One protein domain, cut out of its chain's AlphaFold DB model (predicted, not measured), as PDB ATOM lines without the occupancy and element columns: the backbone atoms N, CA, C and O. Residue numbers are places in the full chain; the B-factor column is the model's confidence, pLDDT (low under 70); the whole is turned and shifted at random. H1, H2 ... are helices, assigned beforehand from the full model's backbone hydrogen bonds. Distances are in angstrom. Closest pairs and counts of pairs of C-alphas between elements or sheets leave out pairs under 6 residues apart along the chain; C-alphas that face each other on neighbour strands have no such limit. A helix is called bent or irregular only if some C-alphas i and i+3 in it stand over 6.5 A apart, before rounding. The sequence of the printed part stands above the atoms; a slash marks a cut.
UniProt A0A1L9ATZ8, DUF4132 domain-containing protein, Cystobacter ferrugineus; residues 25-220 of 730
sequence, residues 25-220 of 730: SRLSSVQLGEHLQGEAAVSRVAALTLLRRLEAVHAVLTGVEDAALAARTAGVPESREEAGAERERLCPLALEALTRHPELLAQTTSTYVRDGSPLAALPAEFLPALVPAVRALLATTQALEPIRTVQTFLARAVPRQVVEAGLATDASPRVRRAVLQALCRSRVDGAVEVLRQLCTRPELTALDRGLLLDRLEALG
ATOM      1  N   SER A  25      22.835  -1.243 -51.036       72.25
ATOM      2  CA  SER A  25      23.725  -1.769 -49.989       72.25
ATOM      3  C   SER A  25      25.211  -1.497 -50.256       72.25
ATOM      4  O   SER A  25      26.007  -1.472 -49.315       72.25
ATOM      5  N   ARG A  26      25.580  -1.237 -51.519       77.19
ATOM      6  CA  ARG A  26      26.962  -0.994 -51.971       77.19
ATOM      7  C   ARG A  26      27.330   0.484 -52.093       77.19
ATOM      8  O   ARG A  26      28.487   0.797 -52.355       77.19
ATOM      9  N   LEU A  27      26.368   1.389 -51.922       83.19
ATOM     10  CA  LEU A  27      26.583   2.832 -52.058       83.19
ATOM     11  C   LEU A  27      27.305   3.417 -50.842       83.19
ATOM     12  O   LEU A  27      27.201   2.879 -49.742       83.19
ATOM     13  N   SER A  28      28.019   4.530 -50.998       83.94
ATOM     14  CA  SER A  28      28.603   5.260 -49.863       83.94
ATOM     15  C   SER A  28      27.518   5.908 -48.988       83.94
ATOM     16  O   SER A  28      26.370   6.056 -49.411       83.94
ATOM     17  N   SER A  29      27.857   6.309 -47.759       82.69
ATOM     18  CA  SER A  29      26.935   7.052 -46.883       82.69
ATOM     19  C   SER A  29      26.444   8.353 -47.533       82.69
ATOM     20  O   SER A  29      25.263   8.671 -47.432       82.69
ATOM     21  N   VAL A  30      27.304   9.036 -48.297       83.19
ATOM     22  CA  VAL A  30      26.956  10.243 -49.070       83.19
ATOM     23  C   VAL A  30      25.921   9.939 -50.157       83.19
ATOM     24  O   VAL A  30      24.882  10.589 -50.210       83.19
ATOM     25  N   GLN A  31      26.154   8.906 -50.970       85.19
ATOM     26  CA  GLN A  31      25.232   8.500 -52.041       85.19
ATOM     27  C   GLN A  31      23.879   8.030 -51.484       85.19
ATOM     28  O   GLN A  31      22.824   8.340 -52.032       85.19
ATOM     29  N   LEU A  32      23.882   7.317 -50.353       84.81
ATOM     30  CA  LEU A  32      22.648   6.964 -49.647       84.81
ATOM     31  C   LEU A  32      21.882   8.204 -49.159       84.81
ATOM     32  O   LEU A  32      20.652   8.203 -49.186       84.81
ATOM     33  N   GLY A  33      22.596   9.259 -48.754       82.50
ATOM     34  CA  GLY A  33      22.024  10.565 -48.422       82.50
ATOM     35  C   GLY A  33      21.309  11.236 -49.599       82.50
ATOM     36  O   GLY A  33      20.227  11.788 -49.426       82.50
ATOM     37  N   GLU A  34      21.844  11.124 -50.813       85.19
ATOM     38  CA  GLU A  34      21.184  11.636 -52.023       85.19
ATOM     39  C   GLU A  34      19.891  10.857 -52.323       85.19
ATOM     40  O   GLU A  34      18.838  11.442 -52.588       85.19
ATOM     41  N   HIS A  35      19.924   9.528 -52.189       85.38
ATOM     42  CA  HIS A  35      18.750   8.674 -52.396       85.38
ATOM     43  C   HIS A  35      17.661   8.838 -51.326       85.38
ATOM     44  O   HIS A  35      16.481   8.630 -51.622       85.38
ATOM     45  N   LEU A  36      18.015   9.260 -50.107       83.94
ATOM     46  CA  LEU A  36      17.058   9.659 -49.066       83.94
ATOM     47  C   LEU A  36      16.124  10.786 -49.540       83.94
ATOM     48  O   LEU A  36      14.965  10.835 -49.109       83.94
ATOM     49  N   GLN A  37      16.607  11.653 -50.436       79.75
ATOM     50  CA  GLN A  37      15.865  12.782 -51.002       79.75
ATOM     51  C   GLN A  37      15.037  12.432 -52.252       79.75
ATOM     52  O   GLN A  37      14.272  13.274 -52.718       79.75
ATOM     53  N   GLY A  38      15.155  11.201 -52.764       74.19
ATOM     54  CA  GLY A  38      14.464  10.719 -53.964       74.19
ATOM     55  C   GLY A  38      13.049  10.169 -53.727       74.19
ATOM     56  O   GLY A  38      12.400  10.446 -52.719       74.19
ATOM     57  N   GLU A  39      12.557   9.365 -54.677       71.62
ATOM     58  CA  GLU A  39      11.212   8.768 -54.643       71.62
ATOM     59  C   GLU A  39      10.943   7.934 -53.375       71.62
ATOM     60  O   GLU A  39      11.831   7.266 -52.845       71.62
ATOM     61  N   ALA A  40       9.685   7.908 -52.914       70.50
ATOM     62  CA  ALA A  40       9.296   7.366 -51.605       70.50
ATOM     63  C   ALA A  40       9.775   5.923 -51.332       70.50
ATOM     64  O   ALA A  40      10.199   5.610 -50.218       70.50
ATOM     65  N   ALA A  41       9.741   5.040 -52.339       68.12
ATOM     66  CA  ALA A  41      10.184   3.652 -52.193       68.12
ATOM     67  C   ALA A  41      11.714   3.531 -52.055       68.12
ATOM     68  O   ALA A  41      12.198   2.773 -51.214       68.12
ATOM     69  N   VAL A  42      12.469   4.306 -52.840       74.31
ATOM     70  CA  VAL A  42      13.942   4.341 -52.815       74.31
ATOM     71  C   VAL A  42      14.436   5.012 -51.529       74.31
ATOM     72  O   VAL A  42      15.327   4.487 -50.861       74.31
ATOM     73  N   SER A  43      13.776   6.098 -51.118       84.75
ATOM     74  CA  SER A  43      14.047   6.831 -49.878       84.75
ATOM     75  C   SER A  43      13.925   5.939 -48.637       84.75
ATOM     76  O   SER A  43      14.800   5.964 -47.771       84.75
ATOM     77  N   ARG A  44      12.896   5.081 -48.561       86.00
ATOM     78  CA  ARG A  44      12.703   4.173 -47.417       86.00
ATOM     79  C   ARG A  44      13.789   3.096 -47.316       86.00
ATOM     80  O   ARG A  44      14.246   2.785 -46.216       86.00
ATOM     81  N   VAL A  45      14.208   2.511 -48.441       85.19
ATOM     82  CA  VAL A  45      15.274   1.489 -48.450       85.19
ATOM     83  C   VAL A  45      16.630   2.120 -48.119       85.19
ATOM     84  O   VAL A  45      17.393   1.543 -47.339       85.19
ATOM     85  N   ALA A  46      16.904   3.326 -48.628       86.75
ATOM     86  CA  ALA A  46      18.089   4.101 -48.262       86.75
ATOM     87  C   ALA A  46      18.111   4.424 -46.756       86.75
ATOM     88  O   ALA A  46      19.109   4.158 -46.086       86.75
ATOM     89  N   ALA A  47      16.985   4.885 -46.200       87.94
ATOM     90  CA  ALA A  47      16.817   5.154 -44.772       87.94
ATOM     91  C   ALA A  47      17.112   3.919 -43.900       87.94
ATOM     92  O   ALA A  47      17.903   3.994 -42.961       87.94
ATOM     93  N   LEU A  48      16.535   2.759 -44.233       87.81
ATOM     94  CA  LEU A  48      16.779   1.516 -43.491       87.81
ATOM     95  C   LEU A  48      18.251   1.079 -43.558       87.81
ATOM     96  O   LEU A  48      18.808   0.609 -42.565       87.81
ATOM     97  N   THR A  49      18.883   1.244 -44.721       87.75
ATOM     98  CA  THR A  49      20.295   0.891 -44.936       87.75
ATOM     99  C   THR A  49      21.215   1.766 -44.084       87.75
ATOM    100  O   THR A  49      22.115   1.247 -43.424       87.75
ATOM    101  N   LEU A  50      20.951   3.074 -44.022       90.06
ATOM    102  CA  LEU A  50      21.703   4.015 -43.186       90.06
ATOM    103  C   LEU A  50      21.598   3.687 -41.694       90.06
ATOM    104  O   LEU A  50      22.610   3.691 -40.996       90.06
ATOM    105  N   LEU A  51      20.401   3.347 -41.208       89.31
ATOM    106  CA  LEU A  51      20.198   2.986 -39.803       89.31
ATOM    107  C   LEU A  51      20.949   1.705 -39.419       89.31
ATOM    108  O   LEU A  51      21.612   1.681 -38.384       89.31
ATOM    109  N   ARG A  52      20.928   0.678 -40.278       87.00
ATOM    110  CA  ARG A  52      21.695  -0.562 -40.059       87.00
ATOM    111  C   ARG A  52      23.205  -0.337 -40.082       87.00
ATOM    112  O   ARG A  52      23.933  -0.963 -39.316       87.00
ATOM    113  N   ARG A  53      23.692   0.567 -40.937       89.12
ATOM    114  CA  ARG A  53      25.112   0.958 -40.935       89.12
ATOM    115  C   ARG A  53      25.505   1.657 -39.646       89.12
ATOM    116  O   ARG A  53      26.552   1.345 -39.089       89.12
ATOM    117  N   LEU A  54      24.655   2.551 -39.148       89.44
ATOM    118  CA  LEU A  54      24.898   3.239 -37.885       89.44
ATOM    119  C   LEU A  54      24.944   2.258 -36.697       89.44
ATOM    120  O   LEU A  54      25.800   2.400 -35.826       89.44
ATOM    121  N   GLU A  55      24.083   1.237 -36.687       86.06
ATOM    122  CA  GLU A  55      24.128   0.147 -35.699       86.06
ATOM    123  C   GLU A  55      25.440  -0.639 -35.759       86.06
ATOM    124  O   GLU A  55      26.075  -0.855 -34.726       86.06
ATOM    125  N   ALA A  56      25.875  -1.033 -36.958       84.06
ATOM    126  CA  ALA A  56      27.123  -1.770 -37.142       84.06
ATOM    127  C   ALA A  56      28.344  -0.948 -36.693       84.06
ATOM    128  O   ALA A  56      29.203  -1.462 -35.978       84.06
ATOM    129  N   VAL A  57      28.385   0.346 -37.033       86.19
ATOM    130  CA  VAL A  57      29.420   1.279 -36.558       86.19
ATOM    131  C   VAL A  57      29.428   1.366 -35.031       86.19
ATOM    132  O   VAL A  57      30.488   1.327 -34.409       86.19
ATOM    133  N   HIS A  58      28.254   1.447 -34.401       85.50
ATOM    134  CA  HIS A  58      28.164   1.484 -32.945       85.50
ATOM    135  C   HIS A  58      28.699   0.204 -32.297       85.50
ATOM    136  O   HIS A  58      29.464   0.299 -31.340       85.50
ATOM    137  N   ALA A  59      28.372  -0.967 -32.852       80.56
ATOM    138  CA  ALA A  59      28.859  -2.255 -32.361       80.56
ATOM    139  C   ALA A  59      30.395  -2.370 -32.408       80.56
ATOM    140  O   ALA A  59      31.000  -2.896 -31.473       80.56
ATOM    141  N   VAL A  60      31.039  -1.835 -33.455       81.69
ATOM    142  CA  VAL A  60      32.512  -1.766 -33.564       81.69
ATOM    143  C   VAL A  60      33.107  -0.872 -32.473       81.69
ATOM    144  O   VAL A  60      34.087  -1.243 -31.816       81.69
ATOM    145  N   LEU A  61      32.498   0.292 -32.235       81.69
ATOM    146  CA  LEU A  61      32.963   1.243 -31.225       81.69
ATOM    147  C   LEU A  61      32.827   0.698 -29.796       81.69
ATOM    148  O   LEU A  61      33.709   0.935 -28.972       81.69
ATOM    149  N   THR A  62      31.758  -0.044 -29.499       76.56
ATOM    150  CA  THR A  62      31.506  -0.606 -28.162       76.56
ATOM    151  C   THR A  62      32.112  -1.995 -27.951       76.56
ATOM    152  O   THR A  62      32.228  -2.429 -26.807       76.56
ATOM    153  N   GLY A  63      32.577  -2.665 -29.012       72.81
ATOM    154  CA  GLY A  63      33.244  -3.968 -28.927       72.81
ATOM    155  C   GLY A  63      32.303  -5.130 -28.601       72.81
ATOM    156  O   GLY A  63      32.675  -6.005 -27.824       72.81
ATOM    157  N   VAL A  64      31.088  -5.128 -29.159       68.88
ATOM    158  CA  VAL A  64      30.108  -6.220 -28.982       68.88
ATOM    159  C   VAL A  64      30.589  -7.498 -29.691       68.88
ATOM    160  O   VAL A  64      31.254  -7.422 -30.727       68.88
ATOM    161  N   GLU A  65      30.244  -8.680 -29.162       55.31
ATOM    162  CA  GLU A  65      30.437  -9.961 -29.864       55.31
ATOM    163  C   GLU A  65      29.821  -9.894 -31.282       55.31
ATOM    164  O   GLU A  65      28.780  -9.271 -31.488       55.31
ATOM    165  N   ASP A  66      30.498 -10.470 -32.282       62.78
ATOM    166  CA  ASP A  66      30.160 -10.402 -33.719       62.78
ATOM    167  C   ASP A  66      30.253  -9.024 -34.414       62.78
ATOM    168  O   ASP A  66      29.924  -8.918 -35.601       62.78
ATOM    169  N   ALA A  67      30.785  -7.978 -33.760       66.62
ATOM    170  CA  ALA A  67      30.930  -6.643 -34.364       66.62
ATOM    171  C   ALA A  67      31.663  -6.654 -35.721       66.62
ATOM    172  O   ALA A  67      31.256  -5.955 -36.646       66.62
ATOM    173  N   ALA A  68      32.685  -7.500 -35.885       66.38
ATOM    174  CA  ALA A  68      33.419  -7.632 -37.146       66.38
ATOM    175  C   ALA A  68      32.565  -8.245 -38.277       66.38
ATOM    176  O   ALA A  68      32.666  -7.844 -39.434       66.38
ATOM    177  N   LEU A  69      31.680  -9.199 -37.967       72.62
ATOM    178  CA  LEU A  69      30.777  -9.796 -38.960       72.62
ATOM    179  C   LEU A  69      29.675  -8.813 -39.373       72.62
ATOM    180  O   LEU A  69      29.350  -8.704 -40.560       72.62
ATOM    181  N   ALA A  70      29.123  -8.080 -38.406       68.56
ATOM    182  CA  ALA A  70      28.153  -7.023 -38.661       68.56
ATOM    183  C   ALA A  70      28.767  -5.894 -39.505       68.56
ATOM    184  O   ALA A  70      28.149  -5.457 -40.478       68.56
ATOM    185  N   ALA A  71      30.008  -5.495 -39.199       71.38
ATOM    186  CA  ALA A  71      30.739  -4.471 -39.935       71.38
ATOM    187  C   ALA A  71      30.921  -4.834 -41.416       71.38
ATOM    188  O   ALA A  71      30.537  -4.062 -42.299       71.38
ATOM    189  N   ARG A  72      31.391  -6.056 -41.701       75.75
ATOM    190  CA  ARG A  72      31.555  -6.558 -43.078       75.75
ATOM    191  C   ARG A  72      30.244  -6.628 -43.848       75.75
ATOM    192  O   ARG A  72      30.201  -6.285 -45.023       75.75
ATOM    193  N   THR A  73      29.175  -7.058 -43.182       74.12
ATOM    194  CA  THR A  73      27.853  -7.225 -43.801       74.12
ATOM    195  C   THR A  73      27.202  -5.876 -44.121       74.12
ATOM    196  O   THR A  73      26.510  -5.746 -45.128       74.12
ATOM    197  N   ALA A  74      27.423  -4.865 -43.277       71.31
ATOM    198  CA  ALA A  74      26.905  -3.512 -43.467       71.31
ATOM    199  C   ALA A  74      27.808  -2.625 -44.352       71.31
ATOM    200  O   ALA A  74      27.386  -1.534 -44.744       71.31
ATOM    201  N   GLY A  75      29.022  -3.085 -44.674       76.12
ATOM    202  CA  GLY A  75      30.009  -2.330 -45.448       76.12
ATOM    203  C   GLY A  75      30.592  -1.144 -44.677       76.12
ATOM    204  O   GLY A  75      30.741  -0.069 -45.251       76.12
ATOM    205  N   VAL A  76      30.864  -1.314 -43.378       82.06
ATOM    206  CA  VAL A  76      31.416  -0.266 -42.501       82.06
ATOM    207  C   VAL A  76      32.813  -0.645 -41.981       82.06
ATOM    208  O   VAL A  76      33.135  -1.835 -41.942       82.06
ATOM    209  N   PRO A  77      33.654   0.334 -41.591       83.06
ATOM    210  CA  PRO A  77      35.017   0.063 -41.135       83.06
ATOM    211  C   PRO A  77      35.087  -0.812 -39.874       83.06
ATOM    212  O   PRO A  77      34.289  -0.643 -38.953       83.06
ATOM    213  N   GLU A  78      36.077  -1.711 -39.806       82.56
ATOM    214  CA  GLU A  78      36.370  -2.516 -38.603       82.56
ATOM    215  C   GLU A  78      37.289  -1.775 -37.612       82.56
ATOM    216  O   GLU A  78      37.303  -2.085 -36.419       82.56
ATOM    217  N   SER A  79      38.047  -0.776 -38.084       86.31
ATOM    218  CA  SER A  79      38.880   0.080 -37.234       86.31
ATOM    219  C   SER A  79      38.011   1.014 -36.392       86.31
ATOM    220  O   SER A  79      37.137   1.699 -36.919       86.31
ATOM    221  N   ARG A  80      38.282   1.100 -35.081       83.31
ATOM    222  CA  ARG A  80      37.559   2.010 -34.172       83.31
ATOM    223  C   ARG A  80      37.702   3.482 -34.561       83.31
ATOM    224  O   ARG A  80      36.753   4.238 -34.389       83.31
ATOM    225  N   GLU A  81      38.860   3.880 -35.076       85.75
ATOM    226  CA  GLU A  81      39.115   5.260 -35.499       85.75
ATOM    227  C   GLU A  81      38.278   5.617 -36.737       85.75
ATOM    228  O   GLU A  81      37.534   6.598 -36.738       85.75
ATOM    229  N   GLU A  82      38.302   4.753 -37.752       85.62
ATOM    230  CA  GLU A  82      37.530   4.930 -38.988       85.62
ATOM    231  C   GLU A  82      36.017   4.811 -38.746       85.62
ATOM    232  O   GLU A  82      35.231   5.563 -39.323       85.62
ATOM    233  N   ALA A  83      35.599   3.907 -37.855       85.81
ATOM    234  CA  ALA A  83      34.214   3.789 -37.412       85.81
ATOM    235  C   ALA A  83      33.747   5.059 -36.681       85.81
ATOM    236  O   ALA A  83      32.599   5.473 -36.843       85.81
ATOM    237  N   GLY A  84      34.630   5.717 -35.922       86.31
ATOM    238  CA  GLY A  84      34.359   7.014 -35.302       86.31
ATOM    239  C   GLY A  84      34.018   8.085 -36.339       86.31
ATOM    240  O   GLY A  84      32.949   8.690 -36.263       86.31
ATOM    241  N   ALA A  85      34.868   8.243 -37.357       87.69
ATOM    242  CA  ALA A  85      34.633   9.178 -38.459       87.69
ATOM    243  C   ALA A  85      33.366   8.833 -39.268       87.69
ATOM    244  O   ALA A  85      32.601   9.717 -39.659       87.69
ATOM    245  N   GLU A  86      33.095   7.544 -39.496       89.06
ATOM    246  CA  GLU A  86      31.871   7.118 -40.180       89.06
ATOM    247  C   GLU A  86      30.612   7.406 -39.353       89.06
ATOM    248  O   GLU A  86      29.589   7.807 -39.914       89.06
ATOM    249  N   ARG A  87      30.679   7.293 -38.020       90.88
ATOM    250  CA  ARG A  87      29.573   7.669 -37.129       90.88
ATOM    251  C   ARG A  87      29.200   9.137 -37.295       90.88
ATOM    252  O   ARG A  87      28.013   9.443 -37.390       90.88
ATOM    253  N   GLU A  88      30.189  10.030 -37.333       89.56
ATOM    254  CA  GLU A  88      29.965  11.472 -37.497       89.56
ATOM    255  C   GLU A  88      29.255  11.790 -38.818       89.56
ATOM    256  O   GLU A  88      28.322  12.593 -38.833       89.56
ATOM    257  N   ARG A  89      29.613  11.092 -39.905       90.44
ATOM    258  CA  ARG A  89      28.946  11.225 -41.213       90.44
ATOM    259  C   ARG A  89      27.524  10.666 -41.218       90.44
ATOM    260  O   ARG A  89      26.626  11.264 -41.808       90.44
ATOM    261  N   LEU A  90      27.302   9.525 -40.565       91.25
ATOM    262  CA  LEU A  90      26.005   8.844 -40.553       91.25
ATOM    263  C   LEU A  90      24.974   9.504 -39.632       91.25
ATOM    264  O   LEU A  90      23.785   9.429 -39.927       91.25
ATOM    265  N   CYS A  91      25.387  10.146 -38.537       92.94
ATOM    266  CA  CYS A  91      24.473  10.762 -37.566       92.94
ATOM    267  C   CYS A  91      23.448  11.741 -38.184       92.94
ATOM    268  O   CYS A  91      22.252  11.540 -37.949       92.94
ATOM    269  N   PRO A  92      23.838  12.761 -38.978       91.94
ATOM    270  CA  PRO A  92      22.872  13.678 -39.590       91.94
ATOM    271  C   PRO A  92      21.953  12.982 -40.607       91.94
ATOM    272  O   PRO A  92      20.758  13.267 -40.652       91.94
ATOM    273  N   LEU A  93      22.471  12.016 -41.372       92.44
ATOM    274  CA  LEU A  93      21.686  11.251 -42.350       92.44
ATOM    275  C   LEU A  93      20.672  10.319 -41.675       92.44
ATOM    276  O   LEU A  93      19.540  10.181 -42.132       92.44
ATOM    277  N   ALA A  94      21.057   9.692 -40.565       91.75
ATOM    278  CA  ALA A  94      20.175   8.864 -39.754       91.75
ATOM    279  C   ALA A  94      19.084   9.698 -39.061       91.75
ATOM    280  O   ALA A  94      17.945   9.241 -38.951       91.75
ATOM    281  N   LEU A  95      19.403  10.928 -38.639       92.94
ATOM    282  CA  LEU A  95      18.411  11.873 -38.130       92.94
ATOM    283  C   LEU A  95      17.381  12.232 -39.206       92.94
ATOM    284  O   LEU A  95      16.177  12.160 -38.954       92.94
ATOM    285  N   GLU A  96      17.837  12.566 -40.415       91.31
ATOM    286  CA  GLU A  96      16.953  12.843 -41.548       91.31
ATOM    287  C   GLU A  96      16.091  11.619 -41.899       91.31
ATOM    288  O   GLU A  96      14.874  11.743 -42.061       91.31
ATOM    289  N   ALA A  97      16.691  10.426 -41.930       90.50
ATOM    290  CA  ALA A  97      15.995   9.165 -42.170       90.50
ATOM    291  C   ALA A  97      14.855   8.926 -41.167       90.50
ATOM    292  O   ALA A  97      13.737   8.623 -41.580       90.50
ATOM    293  N   LEU A  98      15.112   9.099 -39.866       90.75
ATOM    294  CA  LEU A  98      14.110   8.912 -38.807       90.75
ATOM    295  C   LEU A  98      13.071  10.034 -38.748       90.75
ATOM    296  O   LEU A  98      11.954   9.802 -38.292       90.75
ATOM    297  N   THR A  99      13.415  11.231 -39.220       90.06
ATOM    298  CA  THR A  99      12.459  12.340 -39.337       90.06
ATOM    299  C   THR A  99      11.465  12.079 -40.470       90.06
ATOM    300  O   THR A  99      10.274  12.345 -40.320       90.06
ATOM    301  N   ARG A 100      11.934  11.526 -41.598       88.44
ATOM    302  CA  ARG A 100      11.093  11.186 -42.758       88.44
ATOM    303  C   ARG A 100      10.301   9.889 -42.568       88.44
ATOM    304  O   ARG A 100       9.149   9.828 -42.982       88.44
ATOM    305  N   HIS A 101      10.913   8.876 -41.951       88.88
ATOM    306  CA  HIS A 101      10.362   7.522 -41.787       88.88
ATOM    307  C   HIS A 101      10.444   7.063 -40.315       88.88
ATOM    308  O   HIS A 101      11.220   6.158 -39.975       88.88
ATOM    309  N   PRO A 102       9.684   7.693 -39.396       85.56
ATOM    310  CA  PRO A 102       9.767   7.437 -37.954       85.56
ATOM    311  C   PRO A 102       9.440   5.988 -37.558       85.56
ATOM    312  O   PRO A 102       9.919   5.493 -36.536       85.56
ATOM    313  N   GLU A 103       8.655   5.275 -38.365       86.00
ATOM    314  CA  GLU A 103       8.293   3.873 -38.155       86.00
ATOM    315  C   GLU A 103       9.465   2.896 -38.332       86.00
ATOM    316  O   GLU A 103       9.391   1.757 -37.858       86.00
ATOM    317  N   LEU A 104      10.553   3.313 -38.995       86.81
ATOM    318  CA  LEU A 104      11.734   2.466 -39.182       86.81
ATOM    319  C   LEU A 104      12.468   2.197 -37.870       86.81
ATOM    320  O   LEU A 104      13.055   1.128 -37.724       86.81
ATOM    321  N   LEU A 105      12.361   3.090 -36.883       85.06
ATOM    322  CA  LEU A 105      12.984   2.896 -35.574       85.06
ATOM    323  C   LEU A 105      12.532   1.590 -34.895       85.06
ATOM    324  O   LEU A 105      13.325   0.894 -34.255       85.06
ATOM    325  N   ALA A 106      11.256   1.230 -35.058       78.50
ATOM    326  CA  ALA A 106      10.710  -0.020 -34.537       78.50
ATOM    327  C   ALA A 106      11.216  -1.257 -35.296       78.50
ATOM    328  O   ALA A 106      11.298  -2.332 -34.713       78.50
ATOM    329  N   GLN A 107      11.556  -1.111 -36.582       79.00
ATOM    330  CA  GLN A 107      12.038  -2.201 -37.438       79.00
ATOM    331  C   GLN A 107      13.525  -2.500 -37.229       79.00
ATOM    332  O   GLN A 107      13.953  -3.627 -37.470       79.00
ATOM    333  N   THR A 108      14.310  -1.507 -36.808       74.56
ATOM    334  CA  THR A 108      15.753  -1.668 -36.592       74.56
ATOM    335  C   THR A 108      16.094  -2.057 -35.155       74.56
ATOM    336  O   THR A 108      17.090  -2.722 -34.905       74.56
ATOM    337  N   THR A 109      15.219  -1.759 -34.192       70.44
ATOM    338  CA  THR A 109      15.457  -2.139 -32.796       70.44
ATOM    339  C   THR A 109      15.214  -3.641 -32.576       70.44
ATOM    340  O   THR A 109      14.073  -4.096 -32.488       70.44
ATOM    341  N   SER A 110      16.300  -4.417 -32.482       64.56
ATOM    342  CA  SER A 110      16.267  -5.872 -32.266       64.56
ATOM    343  C   SER A 110      15.718  -6.259 -30.886       64.56
ATOM    344  O   SER A 110      15.953  -5.586 -29.884       64.56
ATOM    345  N   THR A 111      15.027  -7.400 -30.808       55.66
ATOM    346  CA  THR A 111      14.584  -8.004 -29.537       55.66
ATOM    347  C   THR A 111      15.650  -8.867 -28.858       55.66
ATOM    348  O   THR A 111      15.410  -9.340 -27.751       55.66
ATOM    349  N   TYR A 112      16.785  -9.121 -29.520       45.72
ATOM    350  CA  TYR A 112      17.773 -10.118 -29.085       45.72
ATOM    351  C   TYR A 112      19.145  -9.542 -28.724       45.72
ATOM    352  O   TYR A 112      19.924 -10.238 -28.081       45.72
ATOM    353  N   VAL A 113      19.446  -8.299 -29.112       52.34
ATOM    354  CA  VAL A 113      20.770  -7.692 -28.906       52.34
ATOM    355  C   VAL A 113      20.625  -6.416 -28.090       52.34
ATOM    356  O   VAL A 113      19.986  -5.458 -28.528       52.34
ATOM    357  N   ARG A 114      21.230  -6.410 -26.899       49.03
ATOM    358  CA  ARG A 114      21.365  -5.213 -26.067       49.03
ATOM    359  C   ARG A 114      22.279  -4.227 -26.806       49.03
ATOM    360  O   ARG A 114      23.309  -4.638 -27.323       49.03
ATOM    361  N   ASP A 115      21.866  -2.965 -26.904       52.94
ATOM    362  CA  ASP A 115      22.605  -1.873 -27.568       52.94
ATOM    363  C   ASP A 115      22.691  -1.935 -29.114       52.94
ATOM    364  O   ASP A 115      23.310  -1.078 -29.742       52.94
ATOM    365  N   GLY A 116      21.979  -2.870 -29.756       61.72
ATOM    366  CA  GLY A 116      21.853  -2.971 -31.219       61.72
ATOM    367  C   GLY A 116      20.740  -2.096 -31.807       61.72
ATOM    368  O   GLY A 116      19.841  -2.619 -32.460       61.72
ATOM    369  N   SER A 117      20.736  -0.790 -31.521       78.06
ATOM    370  CA  SER A 117      19.736   0.162 -32.037       78.06
ATOM    371  C   SER A 117      20.384   1.471 -32.485       78.06
ATOM    372  O   SER A 117      21.351   1.905 -31.851       78.06
ATOM    373  N   PRO A 118      19.828   2.192 -33.482       82.69
ATOM    374  CA  PRO A 118      20.423   3.432 -33.969       82.69
ATOM    375  C   PRO A 118      20.415   4.514 -32.881       82.69
ATOM    376  O   PRO A 118      21.316   5.345 -32.820       82.69
ATOM    377  N   LEU A 119      19.447   4.470 -31.954       87.12
ATOM    378  CA  LEU A 119      19.388   5.392 -30.815       87.12
ATOM    379  C   LEU A 119      20.600   5.276 -29.887       87.12
ATOM    380  O   LEU A 119      20.977   6.265 -29.262       87.12
ATOM    381  N   ALA A 120      21.230   4.104 -29.780       83.62
ATOM    382  CA  ALA A 120      22.425   3.950 -28.953       83.62
ATOM    383  C   ALA A 120      23.593   4.793 -29.504       83.62
ATOM    384  O   ALA A 120      24.339   5.400 -28.728       83.62
ATOM    385  N   ALA A 121      23.660   4.925 -30.833       84.81
ATOM    386  CA  ALA A 121      24.683   5.660 -31.567       84.81
ATOM    387  C   ALA A 121      24.400   7.164 -31.724       84.81
ATOM    388  O   ALA A 121      25.345   7.944 -31.863       84.81
ATOM    389  N   LEU A 122      23.125   7.570 -31.728       90.81
ATOM    390  CA  LEU A 122      22.728   8.959 -31.972       90.81
ATOM    391  C   LEU A 122      22.986   9.875 -30.759       90.81
ATOM    392  O   LEU A 122      22.711   9.482 -29.617       90.81
ATOM    393  N   PRO A 123      23.447  11.121 -30.995       90.56
ATOM    394  CA  PRO A 123      23.516  12.164 -29.977       90.56
ATOM    395  C   PRO A 123      22.149  12.457 -29.347       90.56
ATOM    396  O   PRO A 123      21.132  12.545 -30.036       90.56
ATOM    397  N   ALA A 124      22.113  12.645 -28.026       89.50
ATOM    398  CA  ALA A 124      20.864  12.904 -27.305       89.50
ATOM    399  C   ALA A 124      20.253  14.287 -27.621       89.50
ATOM    400  O   ALA A 124      19.045  14.470 -27.498       89.50
ATOM    401  N   GLU A 125      21.068  15.233 -28.095       90.38
ATOM    402  CA  GLU A 125      20.656  16.557 -28.594       90.38
ATOM    403  C   GLU A 125      19.696  16.494 -29.793       90.38
ATOM    404  O   GLU A 125      18.958  17.443 -30.042       90.38
ATOM    405  N   PHE A 126      19.635  15.360 -30.497       93.38
ATOM    406  CA  PHE A 126      18.693  15.146 -31.598       93.38
ATOM    407  C   PHE A 126      17.268  14.816 -31.138       93.38
ATOM    408  O   PHE A 126      16.369  14.685 -31.971       93.38
ATOM    409  N   LEU A 127      17.029  14.706 -29.826       93.62
ATOM    410  CA  LEU A 127      15.716  14.399 -29.266       93.62
ATOM    411  C   LEU A 127      14.563  15.233 -29.863       93.62
ATOM    412  O   LEU A 127      13.565  14.606 -30.217       93.62
ATOM    413  N   PRO A 128      14.655  16.571 -30.039       92.50
ATOM    414  CA  PRO A 128      13.537  17.369 -30.553       92.50
ATOM    415  C   PRO A 128      13.010  16.897 -31.917       92.50
ATOM    416  O   PRO A 128      11.801  16.870 -32.132       92.50
ATOM    417  N   ALA A 129      13.897  16.462 -32.816       91.88
ATOM    418  CA  ALA A 129      13.518  15.940 -34.129       91.88
ATOM    419  C   ALA A 129      13.038  14.477 -34.069       91.88
ATOM    420  O   ALA A 129      12.243  14.041 -34.900       91.88
ATOM    421  N   LEU A 130      13.468  13.719 -33.057       93.75
ATOM    422  CA  LEU A 130      13.142  12.300 -32.893       93.75
ATOM    423  C   LEU A 130      11.873  12.035 -32.070       93.75
ATOM    424  O   LEU A 130      11.459  10.876 -31.966       93.75
ATOM    425  N   VAL A 131      11.225  13.064 -31.510       93.62
ATOM    426  CA  VAL A 131      10.000  12.923 -30.696       93.62
ATOM    427  C   VAL A 131       8.932  12.049 -31.375       93.62
ATOM    428  O   VAL A 131       8.443  11.127 -30.714       93.62
ATOM    429  N   PRO A 132       8.584  12.237 -32.669       91.31
ATOM    430  CA  PRO A 132       7.571  11.407 -33.324       91.31
ATOM    431  C   PRO A 132       7.948   9.920 -33.367       91.31
ATOM    432  O   PRO A 132       7.111   9.070 -33.058       91.31
ATOM    433  N   ALA A 133       9.209   9.602 -33.685       90.56
ATOM    434  CA  ALA A 133       9.713   8.230 -33.766       90.56
ATOM    435  C   ALA A 133       9.749   7.555 -32.388       90.56
ATOM    436  O   ALA A 133       9.242   6.444 -32.215       90.56
ATOM    437  N   VAL A 134      10.281   8.255 -31.378       93.12
ATOM    438  CA  VAL A 134      10.348   7.775 -29.990       93.12
ATOM    439  C   VAL A 134       8.948   7.513 -29.435       93.12
ATOM    440  O   VAL A 134       8.685   6.443 -28.881       93.12
ATOM    441  N   ARG A 135       8.022   8.461 -29.624       93.19
ATOM    442  CA  ARG A 135       6.630   8.332 -29.181       93.19
ATOM    443  C   ARG A 135       5.925   7.161 -29.862       93.19
ATOM    444  O   ARG A 135       5.266   6.377 -29.180       93.19
ATOM    445  N   ALA A 136       6.067   7.026 -31.183       88.81
ATOM    446  CA  ALA A 136       5.455   5.944 -31.949       88.81
ATOM    447  C   ALA A 136       5.964   4.565 -31.501       88.81
ATOM    448  O   ALA A 136       5.159   3.652 -31.294       88.81
ATOM    449  N   LEU A 137       7.277   4.426 -31.278       89.12
ATOM    450  CA  LEU A 137       7.870   3.190 -30.770       89.12
ATOM    451  C   LEU A 137       7.305   2.827 -29.392       89.12
ATOM    452  O   LEU A 137       6.799   1.720 -29.210       89.12
ATOM    453  N   LEU A 138       7.336   3.762 -28.436       90.25
ATOM    454  CA  LEU A 138       6.842   3.530 -27.073       90.25
ATOM    455  C   LEU A 138       5.335   3.238 -27.017       90.25
ATOM    456  O   LEU A 138       4.885   2.478 -26.161       90.25
ATOM    457  N   ALA A 139       4.544   3.829 -27.914       88.75
ATOM    458  CA  ALA A 139       3.102   3.603 -27.964       88.75
ATOM    459  C   ALA A 139       2.730   2.205 -28.496       88.75
ATOM    460  O   ALA A 139       1.693   1.660 -28.109       88.75
ATOM    461  N   THR A 140       3.556   1.627 -29.373       85.81
ATOM    462  CA  THR A 140       3.230   0.401 -30.122       85.81
ATOM    463  C   THR A 140       3.932  -0.849 -29.593       85.81
ATOM    464  O   THR A 140       3.353  -1.936 -29.645       85.81
ATOM    465  N   THR A 141       5.147  -0.724 -29.054       82.50
ATOM    466  CA  THR A 141       5.925  -1.877 -28.592       82.50
ATOM    467  C   THR A 141       5.453  -2.407 -27.237       82.50
ATOM    468  O   THR A 141       5.067  -1.661 -26.340       82.50
ATOM    469  N   GLN A 142       5.524  -3.728 -27.071       75.31
ATOM    470  CA  GLN A 142       5.364  -4.410 -25.780       75.31
ATOM    471  C   GLN A 142       6.657  -5.116 -25.341       75.31
ATOM    472  O   GLN A 142       6.717  -5.689 -24.255       75.31
ATOM    473  N   ALA A 143       7.691  -5.104 -26.187       74.88
ATOM    474  CA  ALA A 143       8.963  -5.746 -25.898       74.88
ATOM    475  C   ALA A 143       9.808  -4.860 -24.970       74.88
ATOM    476  O   ALA A 143       9.906  -3.651 -25.176       74.88
ATOM    477  N   LEU A 144      10.445  -5.470 -23.963       74.25
ATOM    478  CA  LEU A 144      11.263  -4.735 -22.993       74.25
ATOM    479  C   LEU A 144      12.501  -4.088 -23.622       74.25
ATOM    480  O   LEU A 144      12.825  -2.961 -23.260       74.25
ATOM    481  N   GLU A 145      13.195  -4.779 -24.527       75.75
ATOM    482  CA  GLU A 145      14.466  -4.292 -25.083       75.75
ATOM    483  C   GLU A 145      14.306  -2.971 -25.857       75.75
ATOM    484  O   GLU A 145      14.992  -2.009 -25.510       75.75
ATOM    485  N   PRO A 146      13.328  -2.811 -26.773       82.06
ATOM    486  CA  PRO A 146      13.083  -1.511 -27.398       82.06
ATOM    487  C   PRO A 146      12.752  -0.384 -26.412       82.06
ATOM    488  O   PRO A 146      13.215   0.744 -26.580       82.06
ATOM    489  N   ILE A 147      11.988  -0.682 -25.355       85.25
ATOM    490  CA  ILE A 147      11.673   0.295 -24.302       85.25
ATOM    491  C   ILE A 147      12.955   0.703 -23.566       85.25
ATOM    492  O   ILE A 147      13.186   1.891 -23.353       85.25
ATOM    493  N   ARG A 148      13.807  -0.263 -23.203       83.44
ATOM    494  CA  ARG A 148      15.086  -0.016 -22.522       83.44
ATOM    495  C   ARG A 148      16.019   0.840 -23.368       83.44
ATOM    496  O   ARG A 148      16.590   1.782 -22.834       83.44
ATOM    497  N   THR A 149      16.117   0.574 -24.665       84.69
ATOM    498  CA  THR A 149      16.906   1.383 -25.600       84.69
ATOM    499  C   THR A 149      16.466   2.845 -25.601       84.69
ATOM    500  O   THR A 149      17.293   3.743 -25.441       84.69
ATOM    501  N   VAL A 150      15.158   3.098 -25.719       90.50
ATOM    502  CA  VAL A 150      14.612   4.461 -25.645       90.50
ATOM    503  C   VAL A 150      14.911   5.093 -24.288       90.50
ATOM    504  O   VAL A 150      15.330   6.245 -24.224       90.50
ATOM    505  N   GLN A 151      14.742   4.345 -23.197       91.44
ATOM    506  CA  GLN A 151      15.039   4.837 -21.852       91.44
ATOM    507  C   GLN A 151      16.509   5.219 -21.685       91.44
ATOM    508  O   GLN A 151      16.797   6.255 -21.095       91.44
ATOM    509  N   THR A 152      17.435   4.418 -22.213       88.75
ATOM    510  CA  THR A 152      18.871   4.721 -22.206       88.75
ATOM    511  C   THR A 152      19.174   5.965 -23.038       88.75
ATOM    512  O   THR A 152      19.926   6.827 -22.588       88.75
ATOM    513  N   PHE A 153      18.561   6.108 -24.218       92.31
ATOM    514  CA  PHE A 153      18.699   7.311 -25.042       92.31
ATOM    515  C   PHE A 153      18.215   8.564 -24.299       92.31
ATOM    516  O   PHE A 153      18.980   9.515 -24.151       92.31
ATOM    517  N   LEU A 154      16.995   8.533 -23.757       94.50
ATOM    518  CA  LEU A 154      16.392   9.650 -23.026       94.50
ATOM    519  C   LEU A 154      17.131   9.982 -21.722       94.50
ATOM    520  O   LEU A 154      17.225  11.149 -21.364       94.50
ATOM    521  N   ALA A 155      17.696   8.991 -21.024       93.06
ATOM    522  CA  ALA A 155      18.460   9.221 -19.795       93.06
ATOM    523  C   ALA A 155      19.757  10.023 -20.028       93.06
ATOM    524  O   ALA A 155      20.250  10.652 -19.087       93.06
ATOM    525  N   ARG A 156      20.293  10.007 -21.261       92.81
ATOM    526  CA  ARG A 156      21.458  10.804 -21.694       92.81
ATOM    527  C   ARG A 156      21.084  12.211 -22.173       92.81
ATOM    528  O   ARG A 156      21.976  13.038 -22.328       92.81
ATOM    529  N   ALA A 157      19.807  12.477 -22.447       93.50
ATOM    530  CA  ALA A 157      19.345  13.792 -22.878       93.50
ATOM    531  C   ALA A 157      19.287  14.770 -21.700       93.50
ATOM    532  O   ALA A 157      19.134  14.363 -20.546       93.50
ATOM    533  N   VAL A 158      19.365  16.071 -21.997       94.50
ATOM    534  CA  VAL A 158      19.165  17.114 -20.987       94.50
ATOM    535  C   VAL A 158      17.738  16.981 -20.436       94.50
ATOM    536  O   VAL A 158      16.785  17.094 -21.211       94.50
ATOM    537  N   PRO A 159      17.540  16.774 -19.117       94.38
ATOM    538  CA  PRO A 159      16.224  16.464 -18.553       94.38
ATOM    539  C   PRO A 159      15.131  17.483 -18.904       94.38
ATOM    540  O   PRO A 159      13.988  17.103 -19.149       94.38
ATOM    541  N   ARG A 160      15.481  18.775 -18.995       93.31
ATOM    542  CA  ARG A 160      14.543  19.832 -19.409       93.31
ATOM    543  C   ARG A 160      14.035  19.646 -20.840       93.31
ATOM    544  O   ARG A 160      12.834  19.750 -21.053       93.31
ATOM    545  N   GLN A 161      14.903  19.275 -21.780       92.31
ATOM    546  CA  GLN A 161      14.512  19.028 -23.174       92.31
ATOM    547  C   GLN A 161      13.533  17.853 -23.289       92.31
ATOM    548  O   GLN A 161      12.609  17.887 -24.096       92.31
ATOM    549  N   VAL A 162      13.693  16.821 -22.452       93.31
ATOM    550  CA  VAL A 162      12.761  15.680 -22.402       93.31
ATOM    551  C   VAL A 162      11.363  16.116 -21.949       93.31
ATOM    552  O   VAL A 162      10.363  15.600 -22.449       93.31
ATOM    553  N   VAL A 163      11.281  17.069 -21.017       93.19
ATOM    554  CA  VAL A 163      10.003  17.639 -20.568       93.19
ATOM    555  C   VAL A 163       9.408  18.570 -21.623       93.19
ATOM    556  O   VAL A 163       8.224  18.449 -21.926       93.19
ATOM    557  N   GLU A 164      10.213  19.449 -22.221       92.44
ATOM    558  CA  GLU A 164       9.796  20.368 -23.294       92.44
ATOM    559  C   GLU A 164       9.299  19.624 -24.541       92.44
ATOM    560  O   GLU A 164       8.380  20.087 -25.212       92.44
ATOM    561  N   ALA A 165       9.827  18.424 -24.802       91.50
ATOM    562  CA  ALA A 165       9.340  17.521 -25.841       91.50
ATOM    563  C   ALA A 165       7.906  16.995 -25.599       91.50
ATOM    564  O   ALA A 165       7.361  16.294 -26.451       91.50
ATOM    565  N   GLY A 166       7.298  17.264 -24.436       91.62
ATOM    566  CA  GLY A 166       5.932  16.853 -24.084       91.62
ATOM    567  C   GLY A 166       5.769  15.363 -23.759       91.62
ATOM    568  O   GLY A 166       4.689  14.925 -23.367       91.62
ATOM    569  N   LEU A 167       6.841  14.573 -23.864       91.56
ATOM    570  CA  LEU A 167       6.827  13.124 -23.647       91.56
ATOM    571  C   LEU A 167       6.602  12.741 -22.173       91.56
ATOM    572  O   LEU A 167       6.019  11.697 -21.882       91.56
ATOM    573  N   ALA A 168       7.039  13.590 -21.237       93.31
ATOM    574  CA  ALA A 168       6.892  13.367 -19.796       93.31
ATOM    575  C   ALA A 168       5.451  13.565 -19.285       93.31
ATOM    576  O   ALA A 168       5.137  13.148 -18.173       93.31
ATOM    577  N   THR A 169       4.575  14.170 -20.091       92.94
ATOM    578  CA  THR A 169       3.150  14.402 -19.796       92.94
ATOM    579  C   THR A 169       2.253  13.868 -20.916       92.94
ATOM    580  O   THR A 169       1.129  14.334 -21.091       92.94
ATOM    581  N   ASP A 170       2.741  12.900 -21.700       93.75
ATOM    582  CA  ASP A 170       1.981  12.323 -22.809       93.75
ATOM    583  C   ASP A 170       0.671  11.690 -22.304       93.75
ATOM    584  O   ASP A 170       0.632  11.057 -21.241       93.75
ATOM    585  N   ALA A 171      -0.404  11.830 -23.082       89.44
ATOM    586  CA  ALA A 171      -1.703  11.246 -22.759       89.44
ATOM    587  C   ALA A 171      -1.639   9.710 -22.643       89.44
ATOM    588  O   ALA A 171      -2.357   9.123 -21.836       89.44
ATOM    589  N   SER A 172      -0.756   9.055 -23.406       89.12
ATOM    590  CA  SER A 172      -0.518   7.614 -23.323       89.12
ATOM    591  C   SER A 172       0.263   7.258 -22.051       89.12
ATOM    592  O   SER A 172       1.442   7.613 -21.943       89.12
ATOM    593  N   PRO A 173      -0.314   6.473 -21.115       85.56
ATOM    594  CA  PRO A 173       0.390   6.054 -19.900       85.56
ATOM    595  C   PRO A 173       1.667   5.263 -20.190       85.56
ATOM    596  O   PRO A 173       2.638   5.368 -19.446       85.56
ATOM    597  N   ARG A 174       1.700   4.502 -21.294       85.69
ATOM    598  CA  ARG A 174       2.882   3.727 -21.707       85.69
ATOM    599  C   ARG A 174       4.053   4.628 -22.075       85.69
ATOM    600  O   ARG A 174       5.158   4.417 -21.581       85.69
ATOM    601  N   VAL A 175       3.795   5.637 -22.911       91.75
ATOM    602  CA  VAL A 175       4.810   6.613 -23.337       91.75
ATOM    603  C   VAL A 175       5.290   7.394 -22.123       91.75
ATOM    604  O   VAL A 175       6.477   7.363 -21.801       91.75
ATOM    605  N   ARG A 176       4.347   8.008 -21.400       93.44
ATOM    606  CA  ARG A 176       4.626   8.828 -20.224       93.44
ATOM    607  C   ARG A 176       5.477   8.082 -19.207       93.44
ATOM    608  O   ARG A 176       6.544   8.549 -18.826       93.44
ATOM    609  N   ARG A 177       5.073   6.873 -18.818       89.94
ATOM    610  CA  ARG A 177       5.782   6.106 -17.790       89.94
ATOM    611  C   ARG A 177       7.165   5.648 -18.230       89.94
ATOM    612  O   ARG A 177       8.090   5.684 -17.422       89.94
ATOM    613  N   ALA A 178       7.330   5.245 -19.490       90.56
ATOM    614  CA  ALA A 178       8.646   4.897 -20.014       90.56
ATOM    615  C   ALA A 178       9.604   6.099 -19.955       90.56
ATOM    616  O   ALA A 178      10.762   5.930 -19.572       90.56
ATOM    617  N   VAL A 179       9.107   7.302 -20.256       95.12
ATOM    618  CA  VAL A 179       9.868   8.561 -20.212       95.12
ATOM    619  C   VAL A 179      10.198   8.966 -18.775       95.12
ATOM    620  O   VAL A 179      11.350   9.272 -18.481       95.12
ATOM    621  N   LEU A 180       9.236   8.893 -17.849       95.06
ATOM    622  CA  LEU A 180       9.485   9.162 -16.427       95.06
ATOM    623  C   LEU A 180      10.525   8.193 -15.842       95.06
ATOM    624  O   LEU A 180      11.423   8.610 -15.117       95.06
ATOM    625  N   GLN A 181      10.476   6.908 -16.213       92.62
ATOM    626  CA  GLN A 181      11.505   5.934 -15.829       92.62
ATOM    627  C   GLN A 181      12.888   6.285 -16.398       92.62
ATOM    628  O   GLN A 181      13.892   6.055 -15.723       92.62
ATOM    629  N   ALA A 182      12.955   6.835 -17.614       93.38
ATOM    630  CA  ALA A 182      14.205   7.311 -18.199       93.38
ATOM    631  C   ALA A 182      14.769   8.511 -17.427       93.38
ATOM    632  O   ALA A 182      15.944   8.506 -17.064       93.38
ATOM    633  N   LEU A 183      13.918   9.488 -17.099       95.56
ATOM    634  CA  LEU A 183      14.284  10.644 -16.276       95.56
ATOM    635  C   LEU A 183      14.789  10.215 -14.896       95.56
ATOM    636  O   LEU A 183      15.826  10.700 -14.452       95.56
ATOM    637  N   CYS A 184      14.143   9.233 -14.258       93.81
ATOM    638  CA  CYS A 184      14.624   8.685 -12.991       93.81
ATOM    639  C   CYS A 184      16.014   8.036 -13.100       93.81
ATOM    640  O   CYS A 184      16.737   7.978 -12.109       93.81
ATOM    641  N   ARG A 185      16.417   7.544 -14.277       91.88
ATOM    642  CA  ARG A 185      17.753   6.966 -14.507       91.88
ATOM    643  C   ARG A 185      18.792   7.993 -14.954       91.88
ATOM    644  O   ARG A 185      19.971   7.643 -15.008       91.88
ATOM    645  N   SER A 186      18.380   9.219 -15.278       91.94
ATOM    646  CA  SER A 186      19.297  10.249 -15.750       91.94
ATOM    647  C   SER A 186      20.340  10.579 -14.684       91.94
ATOM    648  O   SER A 186      20.043  10.668 -13.489       91.94
ATOM    649  N   ARG A 187      21.584  10.728 -15.141       90.00
ATOM    650  CA  ARG A 187      22.722  11.221 -14.351       90.00
ATOM    651  C   ARG A 187      23.176  12.605 -14.820       90.00
ATOM    652  O   ARG A 187      24.236  13.059 -14.417       90.00
ATOM    653  N   VAL A 188      22.404  13.228 -15.710       92.00
ATOM    654  CA  VAL A 188      22.688  14.557 -16.250       92.00
ATOM    655  C   VAL A 188      22.284  15.610 -15.219       92.00
ATOM    656  O   VAL A 188      21.263  15.465 -14.537       92.00
ATOM    657  N   ASP A 189      23.073  16.677 -15.124       91.00
ATOM    658  CA  ASP A 189      22.806  17.790 -14.220       91.00
ATOM    659  C   ASP A 189      21.405  18.384 -14.439       91.00
ATOM    660  O   ASP A 189      20.881  18.463 -15.552       91.00
ATOM    661  N   GLY A 190      20.768  18.789 -13.339       91.75
ATOM    662  CA  GLY A 190      19.403  19.321 -13.351       91.75
ATOM    663  C   GLY A 190      18.289  18.266 -13.347       91.75
ATOM    664  O   GLY A 190      17.118  18.645 -13.313       91.75
ATOM    665  N   ALA A 191      18.609  16.965 -13.320       93.38
ATOM    666  CA  ALA A 191      17.603  15.903 -13.212       93.38
ATOM    667  C   ALA A 191      16.737  16.037 -11.946       93.38
ATOM    668  O   ALA A 191      15.515  15.977 -12.044       93.38
ATOM    669  N   VAL A 192      17.344  16.284 -10.777       95.25
ATOM    670  CA  VAL A 192      16.623  16.449  -9.497       95.25
ATOM    671  C   VAL A 192      15.574  17.557  -9.585       95.25
ATOM    672  O   VAL A 192      14.407  17.324  -9.277       95.25
ATOM    673  N   GLU A 193      15.960  18.735 -10.077       95.81
ATOM    674  CA  GLU A 193      15.052  19.878 -10.223       95.81
ATOM    675  C   GLU A 193      13.873  19.548 -11.148       95.81
ATOM    676  O   GLU A 193      12.717  19.809 -10.818       95.81
ATOM    677  N   VAL A 194      14.144  18.893 -12.280       96.62
ATOM    678  CA  VAL A 194      13.097  18.462 -13.215       96.62
ATOM    679  C   VAL A 194      12.134  17.462 -12.571       96.62
ATOM    680  O   VAL A 194      10.919  17.600 -12.717       96.62
ATOM    681  N   LEU A 195      12.643  16.478 -11.825       97.00
ATOM    682  CA  LEU A 195      11.809  15.505 -11.117       97.00
ATOM    683  C   LEU A 195      10.914  16.189 -10.067       97.00
ATOM    684  O   LEU A 195       9.726  15.866  -9.984       97.00
ATOM    685  N   ARG A 196      11.439  17.166  -9.309       96.12
ATOM    686  CA  ARG A 196      10.658  17.954  -8.331       96.12
ATOM    687  C   ARG A 196       9.539  18.740  -9.010       96.12
ATOM    688  O   ARG A 196       8.395  18.687  -8.560       96.12
ATOM    689  N   GLN A 197       9.840  19.413 -10.120       94.94
ATOM    690  CA  GLN A 197       8.845  20.155 -10.899       94.94
ATOM    691  C   GLN A 197       7.749  19.231 -11.439       94.94
ATOM    692  O   GLN A 197       6.562  19.536 -11.301       94.94
ATOM    693  N   LEU A 198       8.125  18.077 -11.995       96.06
ATOM    694  CA  LEU A 198       7.176  17.083 -12.495       96.06
ATOM    695  C   LEU A 198       6.253  16.547 -11.392       96.06
ATOM    696  O   LEU A 198       5.066  16.383 -11.646       96.06
ATOM    697  N   CYS A 199       6.729  16.369 -10.153       95.19
ATOM    698  CA  CYS A 199       5.873  15.943  -9.033       95.19
ATOM    699  C   CYS A 199       4.687  16.890  -8.769       95.19
ATOM    700  O   CYS A 199       3.681  16.471  -8.199       95.19
ATOM    701  N   THR A 200       4.780  18.157  -9.183       92.00
ATOM    702  CA  THR A 200       3.713  19.154  -8.985       92.00
ATOM    703  C   THR A 200       2.705  19.225 -10.133       92.00
ATOM    704  O   THR A 200       1.676  19.893  -9.993       92.00
ATOM    705  N   ARG A 201       2.969  18.527 -11.245       92.88
ATOM    706  CA  ARG A 201       2.152  18.557 -12.462       92.88
ATOM    707  C   ARG A 201       0.813  17.828 -12.265       92.88
ATOM    708  O   ARG A 201       0.821  16.662 -11.860       92.88
ATOM    709  N   PRO A 202      -0.332  18.477 -12.546       88.38
ATOM    710  CA  PRO A 202      -1.652  17.858 -12.403       88.38
ATOM    711  C   PRO A 202      -1.920  16.746 -13.427       88.38
ATOM    712  O   PRO A 202      -2.770  15.899 -13.185       88.38
ATOM    713  N   GLU A 203      -1.199  16.726 -14.550       89.94
ATOM    714  CA  GLU A 203      -1.343  15.725 -15.612       89.94
ATOM    715  C   GLU A 203      -0.796  14.346 -15.211       89.94
ATOM    716  O   GLU A 203      -1.106  13.337 -15.850       89.94
ATOM    717  N   LEU A 204       0.045  14.288 -14.173       92.00
ATOM    718  CA  LEU A 204       0.613  13.038 -13.687       92.00
ATOM    719  C   LEU A 204      -0.366  12.322 -12.758       92.00
ATOM    720  O   LEU A 204      -1.014  12.933 -11.911       92.00
ATOM    721  N   THR A 205      -0.425  10.998 -12.875       91.50
ATOM    722  CA  THR A 205      -1.173  10.161 -11.928       91.50
ATOM    723  C   THR A 205      -0.431  10.050 -10.595       91.50
ATOM    724  O   THR A 205       0.769  10.334 -10.505       91.50
ATOM    725  N   ALA A 206      -1.107   9.564  -9.556       92.12
ATOM    726  CA  ALA A 206      -0.463   9.223  -8.289       92.12
ATOM    727  C   ALA A 206       0.693   8.231  -8.491       92.12
ATOM    728  O   ALA A 206       1.749   8.353  -7.872       92.12
ATOM    729  N   LEU A 207       0.521   7.262  -9.398       90.38
ATOM    730  CA  LEU A 207       1.551   6.278  -9.729       90.38
ATOM    731  C   LEU A 207       2.777   6.885 -10.415       90.38
ATOM    732  O   LEU A 207       3.899   6.452 -10.146       90.38
ATOM    733  N   ASP A 208       2.558   7.857 -11.297       92.25
ATOM    734  CA  ASP A 208       3.626   8.594 -11.966       92.25
ATOM    735  C   ASP A 208       4.412   9.423 -10.944       92.25
ATOM    736  O   ASP A 208       5.634   9.309 -10.883       92.25
ATOM    737  N   ARG A 209       3.721  10.169 -10.067       94.31
ATOM    738  CA  ARG A 209       4.356  10.911  -8.962       94.31
ATOM    739  C   ARG A 209       5.140   9.993  -8.033       94.31
ATOM    740  O   ARG A 209       6.291  10.283  -7.727       94.31
ATOM    741  N   GLY A 210       4.559   8.861  -7.639       93.38
ATOM    742  CA  GLY A 210       5.210   7.880  -6.770       93.38
ATOM    743  C   GLY A 210       6.568   7.410  -7.293       93.38
ATOM    744  O   GLY A 210       7.521   7.330  -6.524       93.38
ATOM    745  N   LEU A 211       6.680   7.170  -8.605       92.44
ATOM    746  CA  LEU A 211       7.942   6.799  -9.256       92.44
ATOM    747  C   LEU A 211       9.015   7.894  -9.128       92.44
ATOM    748  O   LEU A 211      10.191   7.581  -8.930       92.44
ATOM    749  N   LEU A 212       8.624   9.162  -9.271       95.56
ATOM    750  CA  LEU A 212       9.534  10.306  -9.156       95.56
ATOM    751  C   LEU A 212       9.965  10.521  -7.701       95.56
ATOM    752  O   LEU A 212      11.148  10.721  -7.439       95.56
ATOM    753  N   LEU A 213       9.021  10.420  -6.762       96.12
ATOM    754  CA  LEU A 213       9.264  10.563  -5.324       96.12
ATOM    755  C   LEU A 213      10.223   9.488  -4.803       96.12
ATOM    756  O   LEU A 213      11.183   9.825  -4.119       96.12
ATOM    757  N   ASP A 214      10.025   8.222  -5.187       93.06
ATOM    758  CA  ASP A 214      10.934   7.130  -4.811       93.06
ATOM    759  C   ASP A 214      12.359   7.377  -5.335       93.06
ATOM    760  O   ASP A 214      13.342   7.056  -4.665       93.06
ATOM    761  N   ARG A 215      12.501   7.982  -6.523       93.31
ATOM    762  CA  ARG A 215      13.821   8.343  -7.049       93.31
ATOM    763  C   ARG A 215      14.451   9.514  -6.297       93.31
ATOM    764  O   ARG A 215      15.649   9.460  -6.036       93.31
ATOM    765  N   LEU A 216      13.682  10.554  -5.990       95.31
ATOM    766  CA  LEU A 216      14.165  11.715  -5.239       95.31
ATOM    767  C   LEU A 216      14.647  11.300  -3.846       95.31
ATOM    768  O   LEU A 216      15.770  11.618  -3.466       95.31
ATOM    769  N   GLU A 217      13.864  10.489  -3.141       94.06
ATOM    770  CA  GLU A 217      14.236   9.948  -1.832       94.06
ATOM    771  C   GLU A 217      15.512   9.092  -1.908       94.06
ATOM    772  O   GLU A 217      16.418   9.249  -1.093       94.06
ATOM    773  N   ALA A 218      15.659   8.258  -2.947       89.19
ATOM    774  CA  ALA A 218      16.887   7.492  -3.185       89.19
ATOM    775  C   ALA A 218      18.118   8.360  -3.525       89.19
ATOM    776  O   ALA A 218      19.245   7.873  -3.457       89.19
ATOM    777  N   LEU A 219      17.917   9.618  -3.928       90.38
ATOM    778  CA  LEU A 219      18.974  10.614  -4.128       90.38
ATOM    779  C   LEU A 219      19.255  11.439  -2.859       90.38
ATOM    780  O   LEU A 219      20.128  12.301  -2.893       90.38
ATOM    781  N   GLY A 220      18.560  11.162  -1.751       92.38
ATOM    782  CA  GLY A 220      18.712  11.876  -0.482       92.38
ATOM    783  C   GLY A 220      17.877  13.155  -0.372       92.38
ATOM    784  O   GLY A 220      18.083  13.930   0.559       92.38
TER     785      GLY A 220
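AT A GLANCE: This is residues 25 to 220 of the 730 residues of the protein "DUF4132 domain-containing protein" of Cystobacter ferrugineus (UniProt A0A1L9ATZ8). Helices stacked one after another along a single axis, in nearly the order of the chain, form a short helical solenoid. At one end the long H2 has H1, H3 and the two arms of the bent H4 packed on it; H5, H6, H7 and H8 make the middle, and H9, H10, H11 and H12 continue the stack to the other end. The printed part has 196 residues with twelve named helices, H1 to H12 in order, and no named strand; the class is all helix. It is compact, with a radius of gyration of the C-alphas of 17.7 A, yet only just elongated, spanning 53 by 35 by 26 A.

IN THESE COORDINATES: H1, residues 29 to 36, begins with C-alpha 29 at (26.935, 7.052, -46.883). H2, residues 40 to 62, is the longest at 33.3 A; H3 is residues 67 to 74. H4, residues 80 to 100, was assigned as one helix by its hydrogen bonds but is bent, with C-alphas 89 and 92 6.7 A apart; its arms are H4a, residues 80 to 89, and H4b, residues 92 to 100. H5, residues 104 to 108, and H6, residues 118 to 121, are short. H7, residues 124 to 140, 21.8 A, is irregular: C-alphas 129 and 132 are 7.5 A apart, with a kink of 78 degrees near residue 131. H8 is residues 144 to 155, H9 159 to 164, H10 173 to 185, 18.2 A, and H11 191 to 199. H12, residues 206 to 218, 18.2 A, ends with C-alpha 218 at (16.887, 7.492, -3.185).

HOW THE PARTS SIT: H2 and H7 are the hubs, touching 5 other helices each. H1 and H2 form a hairpin at a shallow tilt of 30 degrees, closest at the C-alphas of Leu 36 and Ser 43, 4.2 A. H2 and H3 form another, closest at C-alphas 60 and 67, 5.2 A. H2 touches H4a with residues 54 to 61 alone, closest at C-alphas 57 and 83, 5.5 A, and H4b with residues 44 to 54 alone, closest at C-alphas 47 and 97, 4.9 A. H5 touches H2 and H7; H6 touches H2 and H8. H7 and H8 are a hairpin at 26 degrees, closest at C-alphas 124 and 153, 6.4 A. H8 and H10 touch at a steep tilt of 54 degrees, closest at C-alphas 151 and 182, 4.5 A. H9 touches H11, closest at C-alphas 159 and 191, 5.5 A. H11 and H12 are a hairpin at 31 degrees, closest at C-alphas 199 and 209, 5.3 A. H2 and H12 are apart. Every O i to N i+4 pair is within hydrogen-bond range in H1, H2, H3, H4a, H4b, H5, H8, H9, H10, H11 and H12; in H7 it is 9 of 13, and H6 is too short for such a pair.

THE WHOLE: The two C-alphas farthest apart, those of Glu 39 and Gly 220, are 54.8 A apart. The printed part has no cut, and no link is long. Mean pLDDT of the printed part is 85.8; 14 residues are under 70: residue 41, residues 64 to 68, residue 70 and residues 110 to 116.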